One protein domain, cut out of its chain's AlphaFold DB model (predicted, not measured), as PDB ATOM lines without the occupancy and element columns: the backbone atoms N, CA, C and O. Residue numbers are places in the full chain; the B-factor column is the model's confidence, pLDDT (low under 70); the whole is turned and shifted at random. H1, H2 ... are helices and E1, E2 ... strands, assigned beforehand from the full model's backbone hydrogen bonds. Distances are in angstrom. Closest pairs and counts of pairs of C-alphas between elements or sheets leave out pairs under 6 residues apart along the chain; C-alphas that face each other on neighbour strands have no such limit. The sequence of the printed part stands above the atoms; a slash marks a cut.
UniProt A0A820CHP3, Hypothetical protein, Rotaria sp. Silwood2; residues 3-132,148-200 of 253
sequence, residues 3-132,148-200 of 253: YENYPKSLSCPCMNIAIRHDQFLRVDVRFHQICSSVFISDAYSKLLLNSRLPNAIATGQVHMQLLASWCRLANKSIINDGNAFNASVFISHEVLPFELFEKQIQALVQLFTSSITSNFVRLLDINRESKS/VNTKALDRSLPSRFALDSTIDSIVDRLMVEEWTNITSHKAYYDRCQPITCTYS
ATOM      1  N   TYR A   3     -13.881 -18.432   7.009       61.47
ATOM      2  CA  TYR A   3     -13.819 -19.817   6.524       61.47
ATOM      3  C   TYR A   3     -12.439 -20.474   6.717       61.47
ATOM      4  O   TYR A   3     -12.366 -21.651   7.052       61.47
ATOM      5  N   GLU A   4     -11.344 -19.718   6.576       62.62
ATOM      6  CA  GLU A   4      -9.974 -20.231   6.771       62.62
ATOM      7  C   GLU A   4      -9.702 -20.609   8.236       62.62
ATOM      8  O   GLU A   4      -8.901 -21.499   8.507       62.62
ATOM      9  N   ASN A   5     -10.408 -19.977   9.180       62.81
ATOM     10  CA  ASN A   5     -10.218 -20.203  10.615       62.81
ATOM     11  C   ASN A   5     -11.109 -21.328  11.175       62.81
ATOM     12  O   ASN A   5     -10.754 -21.931  12.187       62.81
ATOM     13  N   TYR A   6     -12.245 -21.630  10.529       66.56
ATOM     14  CA  TYR A   6     -13.215 -22.634  10.996       66.56
ATOM     15  C   TYR A   6     -13.779 -23.525   9.865       66.56
ATOM     16  O   TYR A   6     -14.997 -23.652   9.722       66.56
ATOM     17  N   PRO A   7     -12.930 -24.187   9.057       63.03
ATOM     18  CA  PRO A   7     -13.365 -24.860   7.827       63.03
ATOM     19  C   PRO A   7     -14.216 -26.120   8.050       63.03
ATOM     20  O   PRO A   7     -14.923 -26.550   7.144       63.03
ATOM     21  N   LYS A   8     -14.150 -26.753   9.232       63.19
ATOM     22  CA  LYS A   8     -14.826 -28.041   9.507       63.19
ATOM     23  C   LYS A   8     -16.245 -27.901  10.056       63.19
ATOM     24  O   LYS A   8     -16.954 -28.898  10.149       63.19
ATOM     25  N   SER A   9     -16.642 -26.695  10.439       68.06
ATOM     26  CA  SER A   9     -17.905 -26.434  11.126       68.06
ATOM     27  C   SER A   9     -18.746 -25.354  10.458       68.06
ATOM     28  O   SER A   9     -19.804 -25.011  10.970       68.06
ATOM     29  N   LEU A  10     -18.281 -24.798   9.338       78.50
ATOM     30  CA  LEU A  10     -18.955 -23.733   8.608       78.50
ATOM     31  C   LEU A  10     -19.481 -24.286   7.275       78.50
ATOM     32  O   LEU A  10     -18.696 -24.677   6.417       78.50
ATOM     33  N   SER A  11     -20.802 -24.311   7.102       86.31
ATOM     34  CA  SER A  11     -21.452 -24.620   5.824       86.31
ATOM     35  C   SER A  11     -21.858 -23.316   5.148       86.31
ATOM     36  O   SER A  11     -22.609 -22.510   5.706       86.31
ATOM     37  N   CYS A  12     -21.311 -23.086   3.958       89.69
ATOM     38  CA  CYS A  12     -21.503 -21.870   3.177       89.69
ATOM     39  C   CYS A  12     -22.073 -22.245   1.805       89.69
ATOM     40  O   CYS A  12     -21.310 -22.709   0.957       89.69
ATOM     41  N   PRO A  13     -23.376 -22.047   1.557       93.38
ATOM     42  CA  PRO A  13     -23.966 -22.277   0.245       93.38
ATOM     43  C   PRO A  13     -23.370 -21.334  -0.804       93.38
ATOM     44  O   PRO A  13     -23.226 -20.134  -0.548       93.38
ATOM     45  N   CYS A  14     -23.054 -21.871  -1.981       94.25
ATOM     46  CA  CYS A  14     -22.589 -21.084  -3.120       94.25
ATOM     47  C   CYS A  14     -23.771 -20.399  -3.812       94.25
ATOM     48  O   CYS A  14     -24.782 -21.043  -4.095       94.25
ATOM     49  N   MET A  15     -23.630 -19.119  -4.158       95.44
ATOM     50  CA  MET A  15     -24.535 -18.466  -5.107       95.44
ATOM     51  C   MET A  15     -24.301 -18.996  -6.523       95.44
ATOM     52  O   MET A  15     -25.254 -19.203  -7.273       95.44
ATOM     53  N   ASN A  16     -23.040 -19.256  -6.880       95.50
ATOM     54  CA  ASN A  16     -22.677 -19.864  -8.150       95.50
ATOM     55  C   ASN A  16     -22.221 -21.313  -7.950       95.50
ATOM     56  O   ASN A  16     -21.103 -21.571  -7.508       95.50
ATOM     57  N   ILE A  17     -23.088 -22.258  -8.317       95.00
ATOM     58  CA  ILE A  17     -22.832 -23.695  -8.143       95.00
ATOM     59  C   ILE A  17     -22.011 -24.317  -9.275       95.00
ATOM     60  O   ILE A  17     -21.626 -25.476  -9.174       95.00
ATOM     61  N   ALA A  18     -21.788 -23.572 -10.359       97.06
ATOM     62  CA  ALA A  18     -21.186 -24.040 -11.598       97.06
ATOM     63  C   ALA A  18     -19.993 -23.140 -11.952       97.06
ATOM     64  O   ALA A  18     -20.146 -22.034 -12.476       97.06
ATOM     65  N   ILE A  19     -18.783 -23.609 -11.653       96.88
ATOM     66  CA  ILE A  19     -17.548 -22.850 -11.859       96.88
ATOM     67  C   ILE A  19     -16.697 -23.549 -12.914       96.88
ATOM     68  O   ILE A  19     -16.395 -24.728 -12.773       96.88
ATOM     69  N   ARG A  20     -16.281 -22.844 -13.968       97.50
ATOM     70  CA  ARG A  20     -15.380 -23.441 -14.962       97.50
ATOM     71  C   ARG A  20     -14.002 -23.711 -14.364       97.50
ATOM     72  O   ARG A  20     -13.519 -22.923 -13.548       97.50
ATOM     73  N   HIS A  21     -13.364 -24.798 -14.791       97.12
ATOM     74  CA  HIS A  21     -12.053 -25.189 -14.266       97.12
ATOM     75  C   HIS A  21     -10.980 -24.122 -14.519       97.12
ATOM     76  O   HIS A  21     -10.180 -23.852 -13.627       97.12
ATOM     77  N   ASP A  22     -11.026 -23.442 -15.670       96.62
ATOM     78  CA  ASP A  22     -10.078 -22.381 -16.046       96.62
ATOM     79  C   ASP A  22     -10.018 -21.196 -15.066       96.62
ATOM     80  O   ASP A  22      -9.057 -20.428 -15.074       96.62
ATOM     81  N   GLN A  23     -11.025 -21.040 -14.203       97.06
ATOM     82  CA  GLN A  23     -11.101 -19.934 -13.247       97.06
ATOM     83  C   GLN A  23     -10.283 -20.172 -11.972       97.06
ATOM     84  O   GLN A  23     -10.017 -19.216 -11.245       97.06
ATOM     85  N   PHE A  24      -9.906 -21.417 -11.672       96.50
ATOM     86  CA  PHE A  24      -9.232 -21.761 -10.413       96.50
ATOM     87  C   PHE A  24      -8.189 -22.885 -10.530       96.50
ATOM     88  O   PHE A  24      -7.485 -23.159  -9.556       96.50
ATOM     89  N   LEU A  25      -8.087 -23.536 -11.689       96.62
ATOM     90  CA  LEU A  25      -7.170 -24.634 -11.968       96.62
ATOM     91  C   LEU A  25      -6.482 -24.397 -13.318       96.62
ATOM     92  O   LEU A  25      -7.134 -24.143 -14.329       96.62
ATOM     93  N   ARG A  26      -5.158 -24.551 -13.341       94.88
ATOM     94  CA  ARG A  26      -4.355 -24.626 -14.564       94.88
ATOM     95  C   ARG A  26      -3.549 -25.916 -14.570       94.88
ATOM     96  O   ARG A  26      -2.965 -26.274 -13.551       94.88
ATOM     97  N   VAL A  27      -3.517 -26.604 -15.707       94.44
ATOM     98  CA  VAL A  27      -2.702 -27.805 -15.911       94.44
ATOM     99  C   VAL A  27      -1.672 -27.498 -16.990       94.44
ATOM    100  O   VAL A  27      -2.026 -27.294 -18.147       94.44
ATOM    101  N   ASP A  28      -0.409 -27.464 -16.588       93.44
ATOM    102  CA  ASP A  28       0.742 -27.222 -17.446       93.44
ATOM    103  C   ASP A  28       1.480 -28.549 -17.719       93.44
ATOM    104  O   ASP A  28       1.449 -29.488 -16.916       93.44
ATOM    105  N   VAL A  29       2.144 -28.637 -18.874       94.56
ATOM    106  CA  VAL A  29       2.892 -29.822 -19.314       94.56
ATOM    107  C   VAL A  29       4.324 -29.457 -19.647       94.56
ATOM    108  O   VAL A  29       4.588 -28.495 -20.371       94.56
ATOM    109  N   ARG A  30       5.247 -30.321 -19.222       94.19
ATOM    110  CA  ARG A  30       6.599 -30.376 -19.764       94.19
ATOM    111  C   ARG A  30       6.736 -31.592 -20.669       94.19
ATOM    112  O   ARG A  30       6.639 -32.726 -20.206       94.19
ATOM    113  N   PHE A  31       6.990 -31.360 -21.952       93.81
ATOM    114  CA  PHE A  31       7.287 -32.434 -22.898       93.81
ATOM    115  C   PHE A  31       8.703 -32.982 -22.719       93.81
ATOM    116  O   PHE A  31       9.613 -32.293 -22.247       93.81
ATOM    117  N   HIS A  32       8.886 -34.222 -23.159       93.12
ATOM    118  CA  HIS A  32      10.185 -34.861 -23.276       93.12
ATOM    119  C   HIS A  32      11.089 -34.059 -24.211       93.12
ATOM    120  O   HIS A  32      10.661 -33.600 -25.273       93.12
ATOM    121  N   GLN A  33      12.363 -33.925 -23.836       90.69
ATOM    122  CA  GLN A  33      13.341 -33.100 -24.558       90.69
ATOM    123  C   GLN A  33      13.471 -33.466 -26.044       90.69
ATOM    124  O   GLN A  33      13.759 -32.603 -26.874       90.69
ATOM    125  N   ILE A  34      13.170 -34.721 -26.388       87.81
ATOM    126  CA  ILE A  34      13.142 -35.222 -27.764       87.81
ATOM    127  C   ILE A  34      12.178 -34.430 -28.662       87.81
ATOM    128  O   ILE A  34      12.522 -34.151 -29.806       87.81
ATOM    129  N   CYS A  35      11.046 -33.964 -28.118       89.00
ATOM    130  CA  CYS A  35      10.058 -33.140 -28.819       89.00
ATOM    131  C   CYS A  35      10.477 -31.671 -28.981       89.00
ATOM    132  O   CYS A  35       9.702 -30.855 -29.467       89.00
ATOM    133  N   SER A  36      11.697 -31.323 -28.575       87.81
ATOM    134  CA  SER A  36      12.328 -30.019 -28.810       87.81
ATOM    135  C   SER A  36      13.750 -30.159 -29.364       87.81
ATOM    136  O   SER A  36      14.514 -29.195 -29.379       87.81
ATOM    137  N   SER A  37      14.127 -31.376 -29.761       84.75
ATOM    138  CA  SER A  37      15.491 -31.714 -30.157       84.75
ATOM    139  C   SER A  37      15.706 -31.575 -31.660       84.75
ATOM    140  O   SER A  37      14.759 -31.550 -32.449       84.75
ATOM    141  N   VAL A  38      16.976 -31.575 -32.072       77.56
ATOM    142  CA  VAL A  38      17.372 -31.603 -33.489       77.56
ATOM    143  C   VAL A  38      16.707 -32.741 -34.273       77.56
ATOM    144  O   VAL A  38      16.367 -32.540 -35.436       77.56
ATOM    145  N   PHE A  39      16.449 -33.885 -33.629       75.44
ATOM    146  CA  PHE A  39      15.906 -35.097 -34.249       75.44
ATOM    147  C   PHE A  39      14.511 -34.924 -34.850       75.44
ATOM    148  O   PHE A  39      14.177 -35.629 -35.792       75.44
ATOM    149  N   ILE A  40      13.711 -33.987 -34.344       76.56
ATOM    150  CA  ILE A  40      12.380 -33.694 -34.894       76.56
ATOM    151  C   ILE A  40      12.358 -32.424 -35.756       76.56
ATOM    152  O   ILE A  40      11.293 -32.021 -36.214       76.56
ATOM    153  N   SER A  41      13.505 -31.757 -35.934       72.31
ATOM    154  CA  SER A  41      13.581 -30.506 -36.688       72.31
ATOM    155  C   SER A  41      13.803 -30.755 -38.178       72.31
ATOM    156  O   SER A  41      14.551 -31.657 -38.570       72.31
ATOM    157  N   ASP A  42      13.261 -29.865 -39.007       66.50
ATOM    158  CA  ASP A  42      13.440 -29.896 -40.466       66.50
ATOM    159  C   ASP A  42      14.915 -29.802 -40.883       66.50
ATOM    160  O   ASP A  42      15.317 -30.248 -41.959       66.50
ATOM    161  N   ALA A  43      15.759 -29.232 -40.025       64.06
ATOM    162  CA  ALA A  43      17.180 -29.105 -40.282       64.06
ATOM    163  C   ALA A  43      17.936 -30.437 -40.252       64.06
ATOM    164  O   ALA A  43      18.858 -30.627 -41.044       64.06
ATOM    165  N   TYR A  44      17.536 -31.376 -39.392       64.62
ATOM    166  CA  TYR A  44      18.115 -32.719 -39.392       64.62
ATOM    167  C   TYR A  44      17.783 -33.461 -40.687       64.62
ATOM    168  O   TYR A  44      18.654 -34.096 -41.282       64.62
ATOM    169  N   SER A  45      16.556 -33.299 -41.191       59.75
ATOM    170  CA  SER A  45      16.163 -33.840 -42.495       59.75
ATOM    171  C   SER A  45      17.038 -33.290 -43.629       59.75
ATOM    172  O   SER A  45      17.483 -34.058 -44.479       59.75
ATOM    173  N   LYS A  46      17.379 -31.993 -43.610       62.59
ATOM    174  CA  LYS A  46      18.309 -31.388 -44.588       62.59
ATOM    175  C   LYS A  46      19.744 -31.906 -44.460       62.59
ATOM    176  O   LYS A  46      20.405 -32.113 -45.473       62.59
ATOM    177  N   LEU A  47      20.232 -32.117 -43.235       62.22
ATOM    178  CA  LEU A  47      21.571 -32.668 -42.987       62.22
ATOM    179  C   LEU A  47      21.706 -34.092 -43.541       62.22
ATOM    180  O   LEU A  47      22.725 -34.416 -44.148       62.22
ATOM    181  N   LEU A  48      20.666 -34.918 -43.392       60.09
ATOM    182  CA  LEU A  48      20.638 -36.265 -43.961       60.09
ATOM    183  C   LEU A  48      20.621 -36.243 -45.497       60.09
ATOM    184  O   LEU A  48      21.387 -36.985 -46.107       60.09
ATOM    185  N   LEU A  49      19.835 -35.363 -46.126       58.94
ATOM    186  CA  LEU A  49      19.754 -35.244 -47.592       58.94
ATOM    187  C   LEU A  49      21.092 -34.884 -48.264       58.94
ATOM    188  O   LEU A  49      21.311 -35.245 -49.418       58.94
ATOM    189  N   ASN A  50      22.003 -34.226 -47.543       59.28
ATOM    190  CA  ASN A  50      23.344 -33.892 -48.037       59.28
ATOM    191  C   ASN A  50      24.385 -35.007 -47.822       59.28
ATOM    192  O   ASN A  50      25.525 -34.882 -48.275       59.28
ATOM    193  N   SER A  51      24.040 -36.081 -47.109       58.62
ATOM    194  CA  SER A  51      24.968 -37.182 -46.842       58.62
ATOM    195  C   SER A  51      25.016 -38.171 -48.019       58.62
ATOM    196  O   SER A  51      24.039 -38.376 -48.729       58.62
ATOM    197  N   ARG A  52      26.172 -38.802 -48.271       55.59
ATOM    198  CA  ARG A  52      26.370 -39.767 -49.380       55.59
ATOM    199  C   ARG A  52      25.996 -41.213 -49.006       55.59
ATOM    200  O   ARG A  52      26.590 -42.150 -49.531       55.59
ATOM    201  N   LEU A  53      25.055 -41.417 -48.077       56.91
ATOM    202  CA  LEU A  53      24.678 -42.739 -47.545       56.91
ATOM    203  C   LEU A  53      23.194 -43.066 -47.820       56.91
ATOM    204  O   LEU A  53      22.374 -42.992 -46.905       56.91
ATOM    205  N   PRO A  54      22.830 -43.475 -49.051       54.09
ATOM    206  CA  PRO A  54      21.438 -43.617 -49.505       54.09
ATOM    207  C   PRO A  54      20.522 -44.411 -48.556       54.09
ATOM    208  O   PRO A  54      19.396 -44.001 -48.281       54.09
ATOM    209  N   ASN A  55      21.021 -45.514 -47.987       53.31
ATOM    210  CA  ASN A  55      20.223 -46.423 -47.153       53.31
ATOM    211  C   ASN A  55      20.089 -45.958 -45.689       53.31
ATOM    212  O   ASN A  55      19.076 -46.231 -45.040       53.31
ATOM    213  N   ALA A  56      21.085 -45.229 -45.170       48.56
ATOM    214  CA  ALA A  56      21.029 -44.638 -43.831       48.56
ATOM    215  C   ALA A  56      20.090 -43.418 -43.799       48.56
ATOM    216  O   ALA A  56      19.391 -43.198 -42.812       48.56
ATOM    217  N   ILE A  57      20.024 -42.678 -44.911       52.75
ATOM    218  CA  ILE A  57      19.160 -41.508 -45.105       52.75
ATOM    219  C   ILE A  57      17.689 -41.921 -45.124       52.75
ATOM    220  O   ILE A  57      16.906 -41.397 -44.338       52.75
ATOM    221  N   ALA A  58      17.325 -42.909 -45.951       52.78
ATOM    222  CA  ALA A  58      15.940 -43.363 -46.075       52.78
ATOM    223  C   ALA A  58      15.392 -43.943 -44.759       52.78
ATOM    224  O   ALA A  58      14.281 -43.619 -44.343       52.78
ATOM    225  N   THR A  59      16.193 -44.752 -44.059       53.91
ATOM    226  CA  THR A  59      15.760 -45.395 -42.809       53.91
ATOM    227  C   THR A  59      15.733 -44.399 -41.647       53.91
ATOM    228  O   THR A  59      14.766 -44.369 -40.887       53.91
ATOM    229  N   GLY A  60      16.753 -43.543 -41.516       59.91
ATOM    230  CA  GLY A  60      16.827 -42.540 -40.451       59.91
ATOM    231  C   GLY A  60      15.765 -41.445 -40.578       59.91
ATOM    232  O   GLY A  60      15.167 -41.055 -39.578       59.91
ATOM    233  N   GLN A  61      15.473 -40.983 -41.797       61.50
ATOM    234  CA  GLN A  61      14.500 -39.915 -42.037       61.50
ATOM    235  C   GLN A  61      13.069 -40.332 -41.666       61.50
ATOM    236  O   GLN A  61      12.367 -39.563 -41.013       61.50
ATOM    237  N   VAL A  62      12.649 -41.554 -42.011       61.50
ATOM    238  CA  VAL A  62      11.280 -42.037 -41.745       61.50
ATOM    239  C   VAL A  62      11.007 -42.157 -40.241       61.50
ATOM    240  O   VAL A  62       9.960 -41.717 -39.769       61.50
ATOM    241  N   HIS A  63      11.958 -42.691 -39.466       66.62
ATOM    242  CA  HIS A  63      11.806 -42.809 -38.009       66.62
ATOM    243  C   HIS A  63      11.704 -41.434 -37.331       66.62
ATOM    244  O   HIS A  63      10.914 -41.253 -36.407       66.62
ATOM    245  N   MET A  64      12.456 -40.450 -37.823       72.69
ATOM    246  CA  MET A  64      12.472 -39.101 -37.255       72.69
ATOM    247  C   MET A  64      11.239 -38.275 -37.642       72.69
ATOM    248  O   MET A  64      10.679 -37.572 -36.802       72.69
ATOM    249  N   GLN A  65      10.737 -38.424 -38.871       71.19
ATOM    250  CA  GLN A  65       9.462 -37.830 -39.295       71.19
ATOM    251  C   GLN A  65       8.269 -38.405 -38.520       71.19
ATOM    252  O   GLN A  65       7.336 -37.677 -38.156       71.19
ATOM    253  N   LEU A  66       8.305 -39.708 -38.234       75.75
ATOM    254  CA  LEU A  66       7.296 -40.375 -37.420       75.75
ATOM    255  C   LEU A  66       7.296 -39.830 -35.984       75.75
ATOM    256  O   LEU A  66       6.247 -39.464 -35.458       75.75
ATOM    257  N   LEU A  67       8.480 -39.677 -35.394       79.56
ATOM    258  CA  LEU A  67       8.658 -39.099 -34.068       79.56
ATOM    259  C   LEU A  67       8.179 -37.638 -33.982       79.56
ATOM    260  O   LEU A  67       7.477 -37.273 -33.038       79.56
ATOM    261  N   ALA A  68       8.489 -36.816 -34.991       81.00
ATOM    262  CA  ALA A  68       7.985 -35.445 -35.090       81.00
ATOM    263  C   ALA A  68       6.447 -35.412 -35.159       81.00
ATOM    264  O   ALA A  68       5.795 -34.606 -34.489       81.00
ATOM    265  N   SER A  69       5.855 -36.339 -35.919       82.19
ATOM    266  CA  SER A  69       4.402 -36.482 -36.024       82.19
ATOM    267  C   SER A  69       3.761 -36.878 -34.693       82.19
ATOM    268  O   SER A  69       2.724 -36.316 -34.341       82.19
ATOM    269  N   TRP A  70       4.386 -37.773 -33.925       85.88
ATOM    270  CA  TRP A  70       3.919 -38.156 -32.590       85.88
ATOM    271  C   TRP A  70       3.999 -37.008 -31.586       85.88
ATOM    272  O   TRP A  70       3.012 -36.752 -30.902       85.88
ATOM    273  N   CYS A  71       5.108 -36.262 -31.542       89.94
ATOM    274  CA  CYS A  71       5.223 -35.066 -30.699       89.94
ATOM    275  C   CYS A  71       4.143 -34.027 -31.042       89.94
ATOM    276  O   CYS A  71       3.498 -33.471 -30.150       89.94
ATOM    277  N   ARG A  72       3.886 -33.800 -32.338       87.69
ATOM    278  CA  ARG A  72       2.825 -32.892 -32.796       87.69
ATOM    279  C   ARG A  72       1.435 -33.389 -32.406       87.69
ATOM    280  O   ARG A  72       0.609 -32.586 -31.975       87.69
ATOM    281  N   LEU A  73       1.170 -34.686 -32.568       86.94
ATOM    282  CA  LEU A  73      -0.105 -35.287 -32.193       86.94
ATOM    283  C   LEU A  73      -0.332 -35.191 -30.682       86.94
ATOM    284  O   LEU A  73      -1.396 -34.741 -30.281       86.94
ATOM    285  N   ALA A  74       0.673 -35.516 -29.865       92.44
ATOM    286  CA  ALA A  74       0.601 -35.407 -28.410       92.44
ATOM    287  C   ALA A  74       0.290 -33.969 -27.970       92.44
ATOM    288  O   ALA A  74      -0.637 -33.742 -27.193       92.44
ATOM    289  N   ASN A  75       0.997 -32.987 -28.540       94.06
ATOM    290  CA  ASN A  75       0.732 -31.573 -28.283       94.06
ATOM    291  C   ASN A  75      -0.695 -31.167 -28.678       94.06
ATOM    292  O   ASN A  75      -1.394 -30.506 -27.914       94.06
ATOM    293  N   LYS A  76      -1.161 -31.605 -29.852       90.81
ATOM    294  CA  LYS A  76      -2.520 -31.314 -30.317       90.81
ATOM    295  C   LYS A  76      -3.585 -31.965 -29.435       90.81
ATOM    296  O   LYS A  76      -4.582 -31.313 -29.143       90.81
ATOM    297  N   SER A  77      -3.376 -33.206 -28.994       91.69
ATOM    298  CA  SER A  77      -4.257 -33.880 -28.038       91.69
ATOM    299  C   SER A  77      -4.356 -33.077 -26.744       91.69
ATOM    300  O   SER A  77      -5.467 -32.783 -26.315       91.69
ATOM    301  N   ILE A  78      -3.223 -32.647 -26.170       94.75
ATOM    302  CA  ILE A  78      -3.190 -31.850 -24.927       94.75
ATOM    303  C   ILE A  78      -3.939 -30.535 -25.081       94.75
ATOM    304  O   ILE A  78      -4.734 -30.190 -24.213       94.75
ATOM    305  N   ILE A  79      -3.731 -29.820 -26.184       92.75
ATOM    306  CA  ILE A  79      -4.419 -28.550 -26.427       92.75
ATOM    307  C   ILE A  79      -5.925 -28.773 -26.590       92.75
ATOM    308  O   ILE A  79      -6.720 -28.062 -25.982       92.75
ATOM    309  N   ASN A  80      -6.333 -29.753 -27.396       91.88
ATOM    310  CA  ASN A  80      -7.745 -30.002 -27.673       91.88
ATOM    311  C   ASN A  80      -8.501 -30.447 -26.415       91.88
ATOM    312  O   ASN A  80      -9.499 -29.826 -26.044       91.88
ATOM    313  N   ASP A  81      -8.003 -31.485 -25.746       93.19
ATOM    314  CA  ASP A  81      -8.643 -32.037 -24.554       93.19
ATOM    315  C   ASP A  81      -8.498 -31.065 -23.373       93.19
ATOM    316  O   ASP A  81      -9.420 -30.929 -22.572       93.19
ATOM    317  N   GLY A  82      -7.390 -30.321 -23.296       95.06
ATOM    318  CA  GLY A  82      -7.174 -29.261 -22.310       95.06
ATOM    319  C   GLY A  82      -8.154 -28.098 -22.468       95.06
ATOM    320  O   GLY A  82      -8.712 -27.635 -21.477       95.06
ATOM    321  N   ASN A  83      -8.450 -27.667 -23.697       94.94
ATOM    322  CA  ASN A  83      -9.464 -26.640 -23.950       94.94
ATOM    323  C   ASN A  83     -10.867 -27.115 -23.544       94.94
ATOM    324  O   ASN A  83     -11.616 -26.359 -22.923       94.94
ATOM    325  N   ALA A  84     -11.213 -28.369 -23.852       94.81
ATOM    326  CA  ALA A  84     -12.481 -28.961 -23.433       94.81
ATOM    327  C   ALA A  84     -12.576 -29.079 -21.900       94.81
ATOM    328  O   ALA A  84     -13.600 -28.729 -21.311       94.81
ATOM    329  N   PHE A  85     -11.493 -29.506 -21.246       95.56
ATOM    330  CA  PHE A  85     -11.393 -29.582 -19.792       95.56
ATOM    331  C   PHE A  85     -11.554 -28.205 -19.134       95.56
ATOM    332  O   PHE A  85     -12.393 -28.043 -18.248       95.56
ATOM    333  N   ASN A  86     -10.832 -27.199 -19.625       95.69
ATOM    334  CA  ASN A  86     -10.901 -25.816 -19.147       95.69
ATOM    335  C   ASN A  86     -12.313 -25.224 -19.262       95.69
ATOM    336  O   ASN A  86     -12.764 -24.526 -18.354       95.69
ATOM    337  N   ALA A  87     -13.018 -25.528 -20.356       96.44
ATOM    338  CA  ALA A  87     -14.391 -25.085 -20.582       96.44
ATOM    339  C   ALA A  87     -15.427 -25.837 -19.728       96.44
ATOM    340  O   ALA A  87     -16.527 -25.324 -19.511       96.44
ATOM    341  N   SER A  88     -15.098 -27.043 -19.254       96.44
ATOM    342  CA  SER A  88     -15.983 -27.834 -18.398       96.44
ATOM    343  C   SER A  88     -16.099 -27.247 -16.985       96.44
ATOM    344  O   SER A  88     -15.313 -26.392 -16.570       96.44
ATOM    345  N   VAL A  89     -17.122 -27.687 -16.253       96.75
ATOM    346  CA  VAL A  89     -17.581 -27.053 -15.014       96.75
ATOM    347  C   VAL A  89     -17.403 -27.981 -13.816       96.75
ATOM    348  O   VAL A  89     -17.807 -29.141 -13.853       96.75
ATOM    349  N   PHE A  90     -16.874 -27.428 -12.730       96.69
ATOM    350  CA  PHE A  90     -16.893 -27.990 -11.390       96.69
ATOM    351  C   PHE A  90     -18.191 -27.601 -10.675       96.69
ATOM    352  O   PHE A  90     -18.528 -26.414 -10.594       96.69
ATOM    353  N   ILE A  91     -18.922 -28.598 -10.166       95.56
ATOM    354  CA  ILE A  91     -20.234 -28.404  -9.542       95.56
ATOM    355  C   ILE A  91     -20.121 -28.567  -8.028       95.56
ATOM    356  O   ILE A  91     -19.735 -29.631  -7.547       95.56
ATOM    357  N   SER A  92     -20.509 -27.535  -7.280       94.44
ATOM    358  CA  SER A  92     -20.642 -27.619  -5.826       94.44
ATOM    359  C   SER A  92     -21.739 -26.701  -5.306       94.44
ATOM    360  O   SER A  92     -21.786 -25.523  -5.647       94.44
ATOM    361  N   HIS A  93     -22.606 -27.227  -4.445       92.56
ATOM    362  CA  HIS A  93     -23.678 -26.449  -3.817       92.56
ATOM    363  C   HIS A  93     -23.208 -25.654  -2.591       92.56
ATOM    364  O   HIS A  93     -23.860 -24.692  -2.189       92.56
ATOM    365  N   GLU A  94     -22.067 -26.027  -2.017       92.31
ATOM    366  CA  GLU A  94     -21.444 -25.346  -0.885       92.31
ATOM    367  C   GLU A  94     -19.931 -25.209  -1.079       92.31
ATOM    368  O   GLU A  94     -19.319 -25.932  -1.869       92.31
ATOM    369  N   VAL A  95     -19.320 -24.270  -0.356       92.38
ATOM    370  CA  VAL A  95     -17.864 -24.106  -0.335       92.38
ATOM    371  C   VAL A  95     -17.238 -25.371   0.240       92.38
ATOM    372  O   VAL A  95     -17.417 -25.687   1.421       92.38
ATOM    373  N   LEU A  96     -16.451 -26.064  -0.580       91.69
ATOM    374  CA  LEU A  96     -15.727 -27.246  -0.137       91.69
ATOM    375  C   LEU A  96     -14.560 -26.882   0.796       91.69
ATOM    376  O   LEU A  96     -13.781 -25.973   0.477       91.69
ATOM    377  N   PRO A  97     -14.375 -27.634   1.902       89.44
ATOM    378  CA  PRO A  97     -13.190 -27.509   2.742       89.44
ATOM    379  C   PRO A  97     -11.928 -27.754   1.927       89.44
ATOM    380  O   PRO A  97     -11.926 -28.632   1.066       89.44
ATOM    381  N   PHE A  98     -10.846 -27.034   2.235       89.50
ATOM    382  CA  PHE A  98      -9.588 -27.108   1.483       89.50
ATOM    383  C   PHE A  98      -9.114 -28.552   1.243       89.50
ATOM    384  O   PHE A  98      -8.841 -28.930   0.111       89.50
ATOM    385  N   GLU A  99      -9.114 -29.398   2.280       89.69
ATOM    386  CA  GLU A  99      -8.715 -30.811   2.160       89.69
ATOM    387  C   GLU A  99      -9.592 -31.609   1.174       89.69
ATOM    388  O   GLU A  99      -9.097 -32.483   0.461       89.69
ATOM    389  N   LEU A 100     -10.902 -31.343   1.146       91.69
ATOM    390  CA  LEU A 100     -11.838 -32.034   0.258       91.69
ATOM    391  C   LEU A 100     -11.746 -31.491  -1.168       91.69
ATOM    392  O   LEU A 100     -11.756 -32.276  -2.113       91.69
ATOM    393  N   PHE A 101     -11.617 -30.171  -1.308       94.06
ATOM    394  CA  PHE A 101     -11.359 -29.506  -2.577       94.06
ATOM    395  C   PHE A 101     -10.096 -30.072  -3.236       94.06
ATOM    396  O   PHE A 101     -10.179 -30.588  -4.345       94.06
ATOM    397  N   GLU A 102      -8.964 -30.091  -2.530       94.31
ATOM    398  CA  GLU A 102      -7.698 -30.611  -3.065       94.31
ATOM    399  C   GLU A 102      -7.815 -32.078  -3.495       94.31
ATOM    400  O   GLU A 102      -7.400 -32.435  -4.596       94.31
ATOM    401  N   LYS A 103      -8.468 -32.931  -2.692       95.19
ATOM    402  CA  LYS A 103      -8.696 -34.337  -3.067       95.19
ATOM    403  C   LYS A 103      -9.550 -34.488  -4.321       95.19
ATOM    404  O   LYS A 103      -9.232 -35.314  -5.177       95.19
ATOM    405  N   GLN A 104     -10.637 -33.727  -4.428       96.19
ATOM    406  CA  GLN A 104     -11.514 -33.793  -5.595       96.19
ATOM    407  C   GLN A 104     -10.813 -33.274  -6.851       96.19
ATOM    408  O   GLN A 104     -10.898 -33.916  -7.896       96.19
ATOM    409  N   ILE A 105     -10.068 -32.171  -6.750       95.75
ATOM    410  CA  ILE A 105      -9.324 -31.618  -7.883       95.75
ATOM    411  C   ILE A 105      -8.174 -32.534  -8.301       95.75
ATOM    412  O   ILE A 105      -7.970 -32.745  -9.495       95.75
ATOM    413  N   GLN A 106      -7.469 -33.153  -7.355       95.81
ATOM    414  CA  GLN A 106      -6.442 -34.137  -7.679       95.81
ATOM    415  C   GLN A 106      -7.033 -35.335  -8.434       95.81
ATOM    416  O   GLN A 106      -6.491 -35.728  -9.465       95.81
ATOM    417  N   ALA A 107      -8.161 -35.880  -7.968       96.88
ATOM    418  CA  ALA A 107      -8.845 -36.975  -8.653       96.88
ATOM    419  C   ALA A 107      -9.322 -36.560 -10.056       96.88
ATOM    420  O   ALA A 107      -9.150 -37.306 -11.019       96.88
ATOM    421  N   LEU A 108      -9.859 -35.348 -10.194       95.88
ATOM    422  CA  LEU A 108     -10.290 -34.788 -11.471       95.88
ATOM    423  C   LEU A 108      -9.122 -34.668 -12.469       95.88
ATOM    424  O   LEU A 108      -9.233 -35.126 -13.606       95.88
ATOM    425  N   VAL A 109      -7.988 -34.097 -12.048       96.44
ATOM    426  CA  VAL A 109      -6.787 -33.963 -12.891       96.44
ATOM    427  C   VAL A 109      -6.215 -35.338 -13.251       96.44
ATOM    428  O   VAL A 109      -5.793 -35.556 -14.388       96.44
ATOM    429  N   GLN A 110      -6.241 -36.301 -12.328       96.44
ATOM    430  CA  GLN A 110      -5.835 -37.683 -12.609       96.44
ATOM    431  C   GLN A 110      -6.731 -38.346 -13.663       96.44
ATOM    432  O   GLN A 110      -6.230 -39.009 -14.571       96.44
ATOM    433  N   LEU A 111      -8.046 -38.137 -13.591       96.31
ATOM    434  CA  LEU A 111      -8.977 -38.641 -14.600       96.31
ATOM    435  C   LEU A 111      -8.738 -37.989 -15.964       96.31
ATOM    436  O   LEU A 111      -8.676 -38.698 -16.967       96.31
ATOM    437  N   PHE A 112      -8.542 -36.669 -16.000       95.69
ATOM    438  CA  PHE A 112      -8.214 -35.939 -17.225       95.69
ATOM    439  C   PHE A 112      -6.929 -36.475 -17.875       95.69
ATOM    440  O   PHE A 112      -6.951 -36.899 -19.029       95.69
ATOM    441  N   THR A 113      -5.830 -36.532 -17.115       96.06
ATOM    442  CA  THR A 113      -4.519 -37.007 -17.600       96.06
ATOM    443  C   THR A 113      -4.538 -38.479 -18.029       96.06
ATOM    444  O   THR A 113      -3.890 -38.849 -19.012       96.06
ATOM    445  N   SER A 114      -5.316 -39.327 -17.354       95.81
ATOM    446  CA  SER A 114      -5.512 -40.725 -17.750       95.81
ATOM    447  C   SER A 114      -6.325 -40.845 -19.044       95.81
ATOM    448  O   SER A 114      -5.932 -41.564 -19.967       95.81
ATOM    449  N   SER A 115      -7.422 -40.089 -19.150       95.94
ATOM    450  CA  SER A 115      -8.303 -40.105 -20.319       95.94
ATOM    451  C   SER A 115      -7.569 -39.667 -21.583       95.94
ATOM    452  O   SER A 115      -7.605 -40.384 -22.584       95.94
ATOM    453  N   ILE A 116      -6.835 -38.554 -21.524       94.69
ATOM    454  CA  ILE A 116      -6.071 -38.064 -22.673       94.69
ATOM    455  C   ILE A 116      -4.958 -39.030 -23.086       94.69
ATOM    456  O   ILE A 116      -4.769 -39.278 -24.275       94.69
ATOM    457  N   THR A 117      -4.257 -39.627 -22.116       94.62
ATOM    458  CA  THR A 117      -3.207 -40.617 -22.394       94.62
ATOM    459  C   THR A 117      -3.794 -41.830 -23.115       94.62
ATOM    460  O   THR A 117      -3.280 -42.233 -24.155       94.62
ATOM    461  N   SER A 118      -4.913 -42.365 -22.623       92.81
ATOM    462  CA  SER A 118      -5.608 -43.498 -23.247       92.81
ATOM    463  C   SER A 118      -6.121 -43.163 -24.652       92.81
ATOM    464  O   SER A 118      -5.912 -43.923 -25.599       92.81
ATOM    465  N   ASN A 119      -6.732 -41.986 -24.822       90.75
ATOM    466  CA  ASN A 119      -7.212 -41.525 -26.122       90.75
ATOM    467  C   ASN A 119      -6.071 -41.393 -27.132       90.75
ATOM    468  O   ASN A 119      -6.233 -41.788 -28.285       90.75
ATOM    469  N   PHE A 120      -4.927 -40.863 -26.710       90.94
ATOM    470  CA  PHE A 120      -3.756 -40.731 -27.561       90.94
ATOM    471  C   PHE A 120      -3.165 -42.076 -27.965       90.94
ATOM    472  O   PHE A 120      -2.929 -42.275 -29.152       90.94
ATOM    473  N   VAL A 121      -2.972 -43.007 -27.025       90.31
ATOM    474  CA  VAL A 121      -2.474 -44.356 -27.344       90.31
ATOM    475  C   VAL A 121      -3.410 -45.037 -28.344       90.31
ATOM    476  O   VAL A 121      -2.959 -45.516 -29.380       90.31
ATOM    477  N   ARG A 122      -4.729 -44.930 -28.144       87.19
ATOM    478  CA  ARG A 122      -5.717 -45.427 -29.111       87.19
ATOM    479  C   ARG A 122      -5.603 -44.754 -30.484       87.19
ATOM    480  O   ARG A 122      -5.711 -45.426 -31.506       87.19
ATOM    481  N   LEU A 123      -5.400 -43.435 -30.536       82.50
ATOM    482  CA  LEU A 123      -5.172 -42.721 -31.798       82.50
ATOM    483  C   LEU A 123      -3.878 -43.178 -32.478       82.50
ATOM    484  O   LEU A 123      -3.817 -43.228 -33.705       82.50
ATOM    485  N   LEU A 124      -2.842 -43.505 -31.713       81.19
ATOM    486  CA  LEU A 124      -1.595 -44.021 -32.257       81.19
ATOM    487  C   LEU A 124      -1.741 -45.426 -32.825       81.19
ATOM    488  O   LEU A 124      -1.222 -45.657 -33.913       81.19
ATOM    489  N   ASP A 125      -2.455 -46.324 -32.149       77.69
ATOM    490  CA  ASP A 125      -2.677 -47.693 -32.627       77.69
ATOM    491  C   ASP A 125      -3.397 -47.696 -33.983       77.69
ATOM    492  O   ASP A 125      -2.927 -48.319 -34.936       77.69
ATOM    493  N   ILE A 126      -4.435 -46.862 -34.137       64.12
ATOM    494  CA  ILE A 126      -5.138 -46.663 -35.419       64.12
ATOM    495  C   ILE A 126      -4.172 -46.191 -36.526       64.12
ATOM    496  O   ILE A 126      -4.246 -46.629 -37.678       64.12
ATOM    497  N   ASN A 127      -3.235 -45.301 -36.189       60.75
ATOM    498  CA  ASN A 127      -2.248 -44.785 -37.142       60.75
ATOM    499  C   ASN A 127      -1.091 -45.766 -37.410       60.75
ATOM    500  O   ASN A 127      -0.465 -45.690 -38.468       60.75
ATOM    501  N   ARG A 128      -0.803 -46.697 -36.491       58.75
ATOM    502  CA  ARG A 128       0.202 -47.761 -36.661       58.75
ATOM    503  C   ARG A 128      -0.294 -48.866 -37.598       58.75
ATOM    504  O   ARG A 128       0.509 -49.385 -38.372       58.75
ATOM    505  N   GLU A 129      -1.596 -49.153 -37.600       50.84
ATOM    506  CA  GLU A 129      -2.232 -50.117 -38.514       50.84
ATOM    507  C   GLU A 129      -2.454 -49.558 -39.931       50.84
ATOM    508  O   GLU A 129      -2.495 -50.309 -40.904       50.84
ATOM    509  N   SER A 130      -2.486 -48.231 -40.091       50.84
ATOM    510  CA  SER A 130      -2.698 -47.556 -41.381       50.84
ATOM    511  C   SER A 130      -1.441 -47.459 -42.270       50.84
ATOM    512  O   SER A 130      -1.332 -46.557 -43.107       50.84
ATOM    513  N   LYS A 131      -0.482 -48.392 -42.154       52.06
ATOM    514  CA  LYS A 131       0.632 -48.535 -43.116       52.06
ATOM    515  C   LYS A 131       0.147 -49.154 -44.430       52.06
ATOM    516  O   LYS A 131       0.529 -50.262 -44.786       52.06
ATOM    517  N   SER A 132      -0.694 -48.420 -45.145       49.97
ATOM    518  CA  SER A 132      -0.916 -48.486 -46.593       49.97
ATOM    519  C   SER A 132      -1.920 -47.395 -46.939       49.97
ATOM    520  O   SER A 132      -3.108 -47.668 -46.958       49.97
ATOM    521  N   VAL A 148      21.156 -23.249 -38.398       53.19
ATOM    522  CA  VAL A 148      20.364 -24.164 -37.585       53.19
ATOM    523  C   VAL A 148      20.846 -24.088 -36.145       53.19
ATOM    524  O   VAL A 148      21.910 -24.602 -35.814       53.19
ATOM    525  N   ASN A 149      20.027 -23.512 -35.269       52.41
ATOM    526  CA  ASN A 149      20.208 -23.650 -33.829       52.41
ATOM    527  C   ASN A 149      19.741 -25.057 -33.404       52.41
ATOM    528  O   ASN A 149      18.552 -25.294 -33.179       52.41
ATOM    529  N   THR A 150      20.656 -26.030 -33.393       62.69
ATOM    530  CA  THR A 150      20.357 -27.423 -33.041       62.69
ATOM    531  C   THR A 150      20.445 -27.631 -31.532       62.69
ATOM    532  O   THR A 150      21.520 -27.613 -30.936       62.69
ATOM    533  N   LYS A 151      19.308 -27.903 -30.885       75.81
ATOM    534  CA  LYS A 151      19.302 -28.349 -29.487       75.81
ATOM    535  C   LYS A 151      19.530 -29.863 -29.437       75.81
ATOM    536  O   LYS A 151      18.644 -30.645 -29.793       75.81
ATOM    537  N   ALA A 152      20.734 -30.278 -29.048       75.88
ATOM    538  CA  ALA A 152      21.023 -31.676 -28.727       75.88
ATOM    539  C   ALA A 152      20.276 -32.104 -27.449       75.88
ATOM    540  O   ALA A 152      19.894 -31.252 -26.644       75.88
ATOM    541  N   LEU A 153      20.061 -33.415 -27.264       83.31
ATOM    542  CA  LEU A 153      19.569 -33.912 -25.976       83.31
ATOM    543  C   LEU A 153      20.643 -33.701 -24.905       83.31
ATOM    544  O   LEU A 153      21.817 -34.000 -25.123       83.31
ATOM    545  N   ASP A 154      20.211 -33.227 -23.746       87.38
ATOM    546  CA  ASP A 154      21.042 -33.019 -22.574       87.38
ATOM    547  C   ASP A 154      20.738 -34.112 -21.541       87.38
ATOM    548  O   ASP A 154      19.608 -34.263 -21.067       87.38
ATOM    549  N   ARG A 155      21.763 -34.903 -21.211       83.88
ATOM    550  CA  ARG A 155      21.674 -35.990 -20.227       83.88
ATOM    551  C   ARG A 155      21.566 -35.468 -18.791       83.88
ATOM    552  O   ARG A 155      21.113 -36.206 -17.925       83.88
ATOM    553  N   SER A 156      21.997 -34.237 -18.525       87.94
ATOM    554  CA  SER A 156      21.947 -33.646 -17.184       87.94
ATOM    555  C   SER A 156      20.539 -33.202 -16.774       87.94
ATOM    556  O   SER A 156      20.282 -32.995 -15.589       87.94
ATOM    557  N   LEU A 157      19.613 -33.086 -17.735       86.69
ATOM    558  CA  LEU A 157      18.229 -32.726 -17.459       86.69
ATOM    559  C   LEU A 157      17.463 -33.896 -16.821       86.69
ATOM    560  O   LEU A 157      17.596 -35.039 -17.264       86.69
ATOM    561  N   PRO A 158      16.601 -33.623 -15.825       88.88
ATOM    562  CA  PRO A 158      15.798 -34.654 -15.189       88.88
ATOM    563  C   PRO A 158      14.756 -35.209 -16.166       88.88
ATOM    564  O   PRO A 158      13.935 -34.470 -16.730       88.88
ATOM    565  N   SER A 159      14.767 -36.529 -16.315       91.06
ATOM    566  CA  SER A 159      13.760 -37.283 -17.056       91.06
ATOM    567  C   SER A 159      13.105 -38.301 -16.135       91.06
ATOM    568  O   SER A 159      13.770 -38.900 -15.285       91.06
ATOM    569  N   ARG A 160      11.796 -38.503 -16.299       93.25
ATOM    570  CA  ARG A 160      11.092 -39.596 -15.613       93.25
ATOM    571  C   ARG A 160      11.344 -40.956 -16.266       93.25
ATOM    572  O   ARG A 160      10.939 -41.975 -15.712       93.25
ATOM    573  N   PHE A 161      11.951 -40.969 -17.450       91.44
ATOM    574  CA  PHE A 161      12.281 -42.177 -18.187       91.44
ATOM    575  C   PHE A 161      13.741 -42.559 -17.944       91.44
ATOM    576  O   PHE A 161      14.626 -41.705 -17.873       91.44
ATOM    577  N   ALA A 162      13.996 -43.859 -17.820       86.88
ATOM    578  CA  ALA A 162      15.354 -44.369 -17.712       86.88
ATOM    579  C   ALA A 162      16.108 -44.198 -19.045       86.88
ATOM    580  O   ALA A 162      15.505 -44.137 -20.116       86.88
ATOM    581  N   LEU A 163      17.439 -44.121 -18.999       83.06
ATOM    582  CA  LEU A 163      18.267 -43.907 -20.197       83.06
ATOM    583  C   LEU A 163      18.197 -45.064 -21.209       83.06
ATOM    584  O   LEU A 163      18.513 -44.864 -22.377       83.06
ATOM    585  N   ASP A 164      17.814 -46.252 -20.754       87.06
ATOM    586  CA  ASP A 164      17.596 -47.471 -21.537       87.06
ATOM    587  C   ASP A 164      16.126 -47.665 -21.955       87.06
ATOM    588  O   ASP A 164      15.783 -48.673 -22.573       87.06
ATOM    589  N   SER A 165      15.252 -46.703 -21.642       85.69
ATOM    590  CA  SER A 165      13.852 -46.730 -22.059       85.69
ATOM    591  C   SER A 165      13.706 -46.675 -23.585       85.69
ATOM    592  O   SER A 165      14.481 -46.036 -24.299       85.69
ATOM    593  N   THR A 166      12.686 -47.358 -24.103       88.19
ATOM    594  CA  THR A 166      12.378 -47.355 -25.538       88.19
ATOM    595  C   THR A 166      11.560 -46.124 -25.914       88.19
ATOM    596  O   THR A 166      10.813 -45.586 -25.095       88.19
ATOM    597  N   ILE A 167      11.623 -45.708 -27.182       84.75
ATOM    598  CA  ILE A 167      10.773 -44.620 -27.688       84.75
ATOM    599  C   ILE A 167       9.288 -44.935 -27.480       84.75
ATOM    600  O   ILE A 167       8.542 -44.046 -27.083       84.75
ATOM    601  N   ASP A 168       8.870 -46.190 -27.661       85.06
ATOM    602  CA  ASP A 168       7.485 -46.608 -27.417       85.06
ATOM    603  C   ASP A 168       7.038 -46.321 -25.983       85.06
ATOM    604  O   ASP A 168       5.969 -45.763 -25.781       85.06
ATOM    605  N   SER A 169       7.891 -46.576 -24.986       89.12
ATOM    606  CA  SER A 169       7.550 -46.283 -23.589       89.12
ATOM    607  C   SER A 169       7.344 -44.785 -23.312       89.12
ATOM    608  O   SER A 169       6.536 -44.412 -22.457       89.12
ATOM    609  N   ILE A 170       8.040 -43.917 -24.056       91.38
ATOM    610  CA  ILE A 170       7.891 -42.457 -23.986       91.38
ATOM    611  C   ILE A 170       6.597 -42.034 -24.695       91.38
ATOM    612  O   ILE A 170       5.836 -41.202 -24.187       91.38
ATOM    613  N   VAL A 171       6.320 -42.650 -25.846       90.56
ATOM    614  CA  VAL A 171       5.114 -42.442 -26.649       90.56
ATOM    615  C   VAL A 171       3.861 -42.863 -25.872       90.56
ATOM    616  O   VAL A 171       2.954 -42.049 -25.721       90.56
ATOM    617  N   ASP A 172       3.839 -44.037 -25.243       91.62
ATOM    618  CA  ASP A 172       2.726 -44.550 -24.414       91.62
ATOM    619  C   ASP A 172       2.389 -43.658 -23.205       91.62
ATOM    620  O   ASP A 172       1.411 -43.857 -22.476       91.62
ATOM    621  N   ARG A 173       3.241 -42.666 -22.962       94.00
ATOM    622  CA  ARG A 173       3.160 -41.686 -21.891       94.00
ATOM    623  C   ARG A 173       3.027 -40.259 -22.427       94.00
ATOM    624  O   ARG A 173       3.429 -39.304 -21.756       94.00
ATOM    625  N   LEU A 174       2.429 -40.125 -23.614       93.88
ATOM    626  CA  LEU A 174       2.074 -38.865 -24.272       93.88
ATOM    627  C   LEU A 174       3.289 -37.986 -24.613       93.88
ATOM    628  O   LEU A 174       3.145 -36.782 -24.810       93.88
ATOM    629  N   MET A 175       4.497 -38.560 -24.636       92.62
ATOM    630  CA  MET A 175       5.757 -37.813 -24.735       92.62
ATOM    631  C   MET A 175       5.921 -36.744 -23.640       92.62
ATOM    632  O   MET A 175       6.673 -35.785 -23.813       92.62
ATOM    633  N   VAL A 176       5.206 -36.876 -22.520       95.69
ATOM    634  CA  VAL A 176       5.251 -35.939 -21.394       95.69
ATOM    635  C   VAL A 176       6.311 -36.399 -20.403       95.69
ATOM    636  O   VAL A 176       6.500 -37.591 -20.194       95.69
ATOM    637  N   GLU A 177       6.993 -35.457 -19.774       94.81
ATOM    638  CA  GLU A 177       7.878 -35.704 -18.635       94.81
ATOM    639  C   GLU A 177       7.135 -35.454 -17.332       94.81
ATOM    640  O   GLU A 177       7.131 -36.284 -16.425       94.81
ATOM    641  N   GLU A 178       6.428 -34.331 -17.267       94.94
ATOM    642  CA  GLU A 178       5.816 -33.851 -16.041       94.94
ATOM    643  C   GLU A 178       4.508 -33.118 -16.330       94.94
ATOM    644  O   GLU A 178       4.402 -32.361 -17.299       94.94
ATOM    645  N   TRP A 179       3.525 -33.371 -15.469       94.38
ATOM    646  CA  TRP A 179       2.271 -32.634 -15.400       94.38
ATOM    647  C   TRP A 179       2.319 -31.760 -14.152       94.38
ATOM    648  O   TRP A 179       2.543 -32.277 -13.057       94.38
ATOM    649  N   THR A 180       2.088 -30.463 -14.302       94.50
ATOM    650  CA  THR A 180       2.074 -29.513 -13.189       94.50
ATOM    651  C   THR A 180       0.680 -28.923 -13.067       94.50
ATOM    652  O   THR A 180       0.176 -28.308 -14.002       94.50
ATOM    653  N   ASN A 181       0.036 -29.103 -11.919       93.00
ATOM    654  CA  ASN A 181      -1.268 -28.522 -11.630       93.00
ATOM    655  C   ASN A 181      -1.118 -27.333 -10.675       93.00
ATOM    656  O   ASN A 181      -0.515 -27.429  -9.612       93.00
ATOM    657  N   ILE A 182      -1.696 -26.202 -11.058       94.75
ATOM    658  CA  ILE A 182      -1.713 -24.983 -10.258       94.75
ATOM    659  C   ILE A 182      -3.165 -24.734  -9.874       94.75
ATOM    660  O   ILE A 182      -3.980 -24.343 -10.711       94.75
ATOM    661  N   THR A 183      -3.490 -25.012  -8.613       94.81
ATOM    662  CA  THR A 183      -4.827 -24.860  -8.034       94.81
ATOM    663  C   THR A 183      -4.888 -23.646  -7.116       94.81
ATOM    664  O   THR A 183      -3.926 -23.304  -6.429       94.81
ATOM    665  N   SER A 184      -6.038 -22.973  -7.090       96.38
ATOM    666  CA  SER A 184      -6.304 -21.885  -6.153       96.38
ATOM    667  C   SER A 184      -7.660 -22.071  -5.487       96.38
ATOM    668  O   SER A 184      -8.702 -21.722  -6.045       96.38
ATOM    669  N   HIS A 185      -7.644 -22.576  -4.250       94.88
ATOM    670  CA  HIS A 185      -8.852 -22.657  -3.421       94.88
ATOM    671  C   HIS A 185      -9.481 -21.279  -3.198       94.88
ATOM    672  O   HIS A 185     -10.700 -21.154  -3.220       94.88
ATOM    673  N   LYS A 186      -8.660 -20.227  -3.091       94.25
ATOM    674  CA  LYS A 186      -9.138 -18.844  -2.993       94.25
ATOM    675  C   LYS A 186      -9.912 -18.411  -4.240       94.25
ATOM    676  O   LYS A 186     -11.016 -17.898  -4.111       94.25
ATOM    677  N   ALA A 187      -9.371 -18.647  -5.436       95.81
ATOM    678  CA  ALA A 187     -10.077 -18.311  -6.673       95.81
ATOM    679  C   ALA A 187     -11.403 -19.083  -6.793       95.81
ATOM    680  O   ALA A 187     -12.418 -18.513  -7.192       95.81
ATOM    681  N   TYR A 188     -11.418 -20.356  -6.382       96.50
ATOM    682  CA  TYR A 188     -12.640 -21.156  -6.278       96.50
ATOM    683  C   TYR A 188     -13.647 -20.554  -5.278       96.50
ATOM    684  O   TYR A 188     -14.816 -20.375  -5.622       96.50
ATOM    685  N   TYR A 189     -13.198 -20.187  -4.076       94.12
ATOM    686  CA  TYR A 189     -14.017 -19.568  -3.031       94.12
ATOM    687  C   TYR A 189     -14.672 -18.269  -3.518       94.12
ATOM    688  O   TYR A 189     -15.890 -18.105  -3.419       94.12
ATOM    689  N   ASP A 190     -13.877 -17.382  -4.117       95.00
ATOM    690  CA  ASP A 190     -14.338 -16.096  -4.638       95.00
ATOM    691  C   ASP A 190     -15.366 -16.289  -5.769       95.00
ATOM    692  O   ASP A 190     -16.317 -15.512  -5.904       95.00
ATOM    693  N   ARG A 191     -15.214 -17.351  -6.570       96.56
ATOM    694  CA  ARG A 191     -16.104 -17.661  -7.697       96.56
ATOM    695  C   ARG A 191     -17.382 -18.398  -7.302       96.56
ATOM    696  O   ARG A 191     -18.382 -18.248  -8.002       96.56
ATOM    697  N   CYS A 192     -17.359 -19.137  -6.197       94.88
ATOM    698  CA  CYS A 192     -18.536 -19.744  -5.568       94.88
ATOM    699  C   CYS A 192     -19.504 -18.679  -5.026       94.88
ATOM    700  O   CYS A 192     -20.714 -18.912  -5.028       94.88
ATOM    701  N   GLN A 193     -18.995 -17.501  -4.631       94.56
ATOM    702  CA  GLN A 193     -19.790 -16.386  -4.098       94.56
ATOM    703  C   GLN A 193     -20.713 -16.847  -2.952       94.56
ATOM    704  O   GLN A 193     -21.921 -16.993  -3.145       94.56
ATOM    705  N   PRO A 194     -20.164 -17.145  -1.764       92.88
ATOM    706  CA  PRO A 194     -20.958 -17.682  -0.665       92.88
ATOM    707  C   PRO A 194     -22.030 -16.680  -0.206       92.88
ATOM    708  O   PRO A 194     -21.732 -15.504  -0.012       92.88
ATOM    709  N   ILE A 195     -23.268 -17.151  -0.014       88.69
ATOM    710  CA  ILE A 195     -24.418 -16.300   0.354       88.69
ATOM    711  C   ILE A 195     -24.368 -15.941   1.846       88.69
ATOM    712  O   ILE A 195     -24.072 -14.811   2.221       88.69
ATOM    713  N   THR A 196     -24.640 -16.929   2.702       87.94
ATOM    714  CA  THR A 196     -24.608 -16.795   4.160       87.94
ATOM    715  C   THR A 196     -24.071 -18.087   4.746       87.94
ATOM    716  O   THR A 196     -24.644 -19.156   4.549       87.94
ATOM    717  N   CYS A 197     -22.968 -17.991   5.475       87.06
ATOM    718  CA  CYS A 197     -22.367 -19.131   6.145       87.06
ATOM    719  C   CYS A 197     -23.075 -19.417   7.472       87.06
ATOM    720  O   CYS A 197     -23.268 -18.516   8.287       87.06
ATOM    721  N   THR A 198     -23.416 -20.678   7.710       83.19
ATOM    722  CA  THR A 198     -23.999 -21.149   8.970       83.19
ATOM    723  C   THR A 198     -23.064 -22.144   9.641       83.19
ATOM    724  O   THR A 198     -22.271 -22.814   8.979       83.19
ATOM    725  N   TYR A 199     -23.123 -22.228  10.968       75.94
ATOM    726  CA  TYR A 199     -22.326 -23.198  11.706       75.94
ATOM    727  C   TYR A 199     -23.089 -24.524  11.789       75.94
ATOM    728  O   TYR A 199     -24.148 -24.594  12.415       75.94
ATOM    729  N   SER A 200     -22.560 -25.582  11.178       63.69
ATOM    730  CA  SER A 200     -23.059 -26.941  11.359       63.69
ATOM    731  C   SER A 200     -22.268 -27.602  12.490       63.69
ATOM    732  O   SER A 200     -21.094 -27.949  12.362       63.69
TER     733      SER A 200
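This is residues 3 to 132 and 148 to 200 of the 253 residues of the protein "Hypothetical protein" of Rotaria sp. Silwood2 (UniProt A0A820CHP3). A long two-stranded ribbon, E2 and E4, runs through the middle of a rod-like model, and the two long helices H3 and H4 pack on it and partly on each other. At one end of the rod H2 folds back on H3, with residues 50 to 55 sticking out at the tip; at the other end H6 and the small strand pair E1 and E3 make a head, joined by the first and last printed stretches. Residues 125 to 132, of which 125 to 129 belong to H4, stick out too. The printed part has 183 residues, with the order E1 E2 H1 H2 H3 E3 H4 H5 E4 H6, two antiparallel sheets, E1 - E3 and E2 - E4, and the class mostly helix. It is loose, with a radius of gyration of the C-alphas of 22.6 A and spans of 79 by 38 by 28 A.

E2, residues 25 to 31, is 19.7 A long and begins at C-alpha 25 (-7.170, -24.634, -11.968). E4, residues 176 to 183, is 20.1 A long. H3, residues 54 to 87, is 49.6 A long and begins at C-alpha 54 (21.438, -43.617, -49.505). H4, residues 98 to 129, is 46.7 A long and ends at C-alpha 129 (-2.232, -50.117, -38.514). The shorter parts are E1, residues 18 to 20, H1, residues 33 to 36, H2, residues 42 to 49, E3, residues 89 to 91, H5, residues 167 to 171, and H6, residues 185 to 192.

E2 and E4 are antiparallel at 163 degrees, with N 28 and O 180 at 2.8 A. The closest C-alphas of E2 and H3 are those of Val 27 and Gly 82, 7.9 A; those of H4 and E4 are Val 109 and Asn 181, 7.9 A. H3 touches H4 with residues 74 to 85 alone, closest at the C-alphas of Asp 81 and Ile 116, 6.8 A. They run opposite ways at a steep tilt of 36 degrees, only just beyond shallow. H2 and H3 form a helical hairpin at a shallow tilt of 13 degrees, with the C-alphas of Leu 48 and Ile 57 closest at 5.6 A. H1 is close to H3 but not clearly touching, with the C-alphas of Cys 35 and Cys 71 at 5.5 A. H5 is close to H3 but not clearly touching, with the C-alphas of Trp 70 and Val 171 at 7.4 A. E1 and E3 are antiparallel at 146 degrees, with N 90 and O 19 at 2.7 A. The closest C-alphas of E1 and H6 are those of Ile 19 and Arg 191, 6.8 A. H4 and H6 are close but not clearly touching, about perpendicular at 87 degrees, with the C-alphas of Phe 98 and His 185 closest at 6.7 A. Every O i to N i+4 pair is within hydrogen-bond range in H2, H4, H5 and H6, 28 of 30 in H3, and H1 is too short for such a pair.

The C-alphas of Arg 52 and Tyr 199, the two farthest apart, are 79.9 A apart. Residues 133 to 147 are not printed, and C-alphas 132 and 148 are 33.5 A apart across the cut. Of the links that are printed whole, E3 to H4 is short and the others are tight. The mean pLDDT of the printed part is 83.8; 40 residues are under 70, among them residues 42 to 63 and 126 to 132.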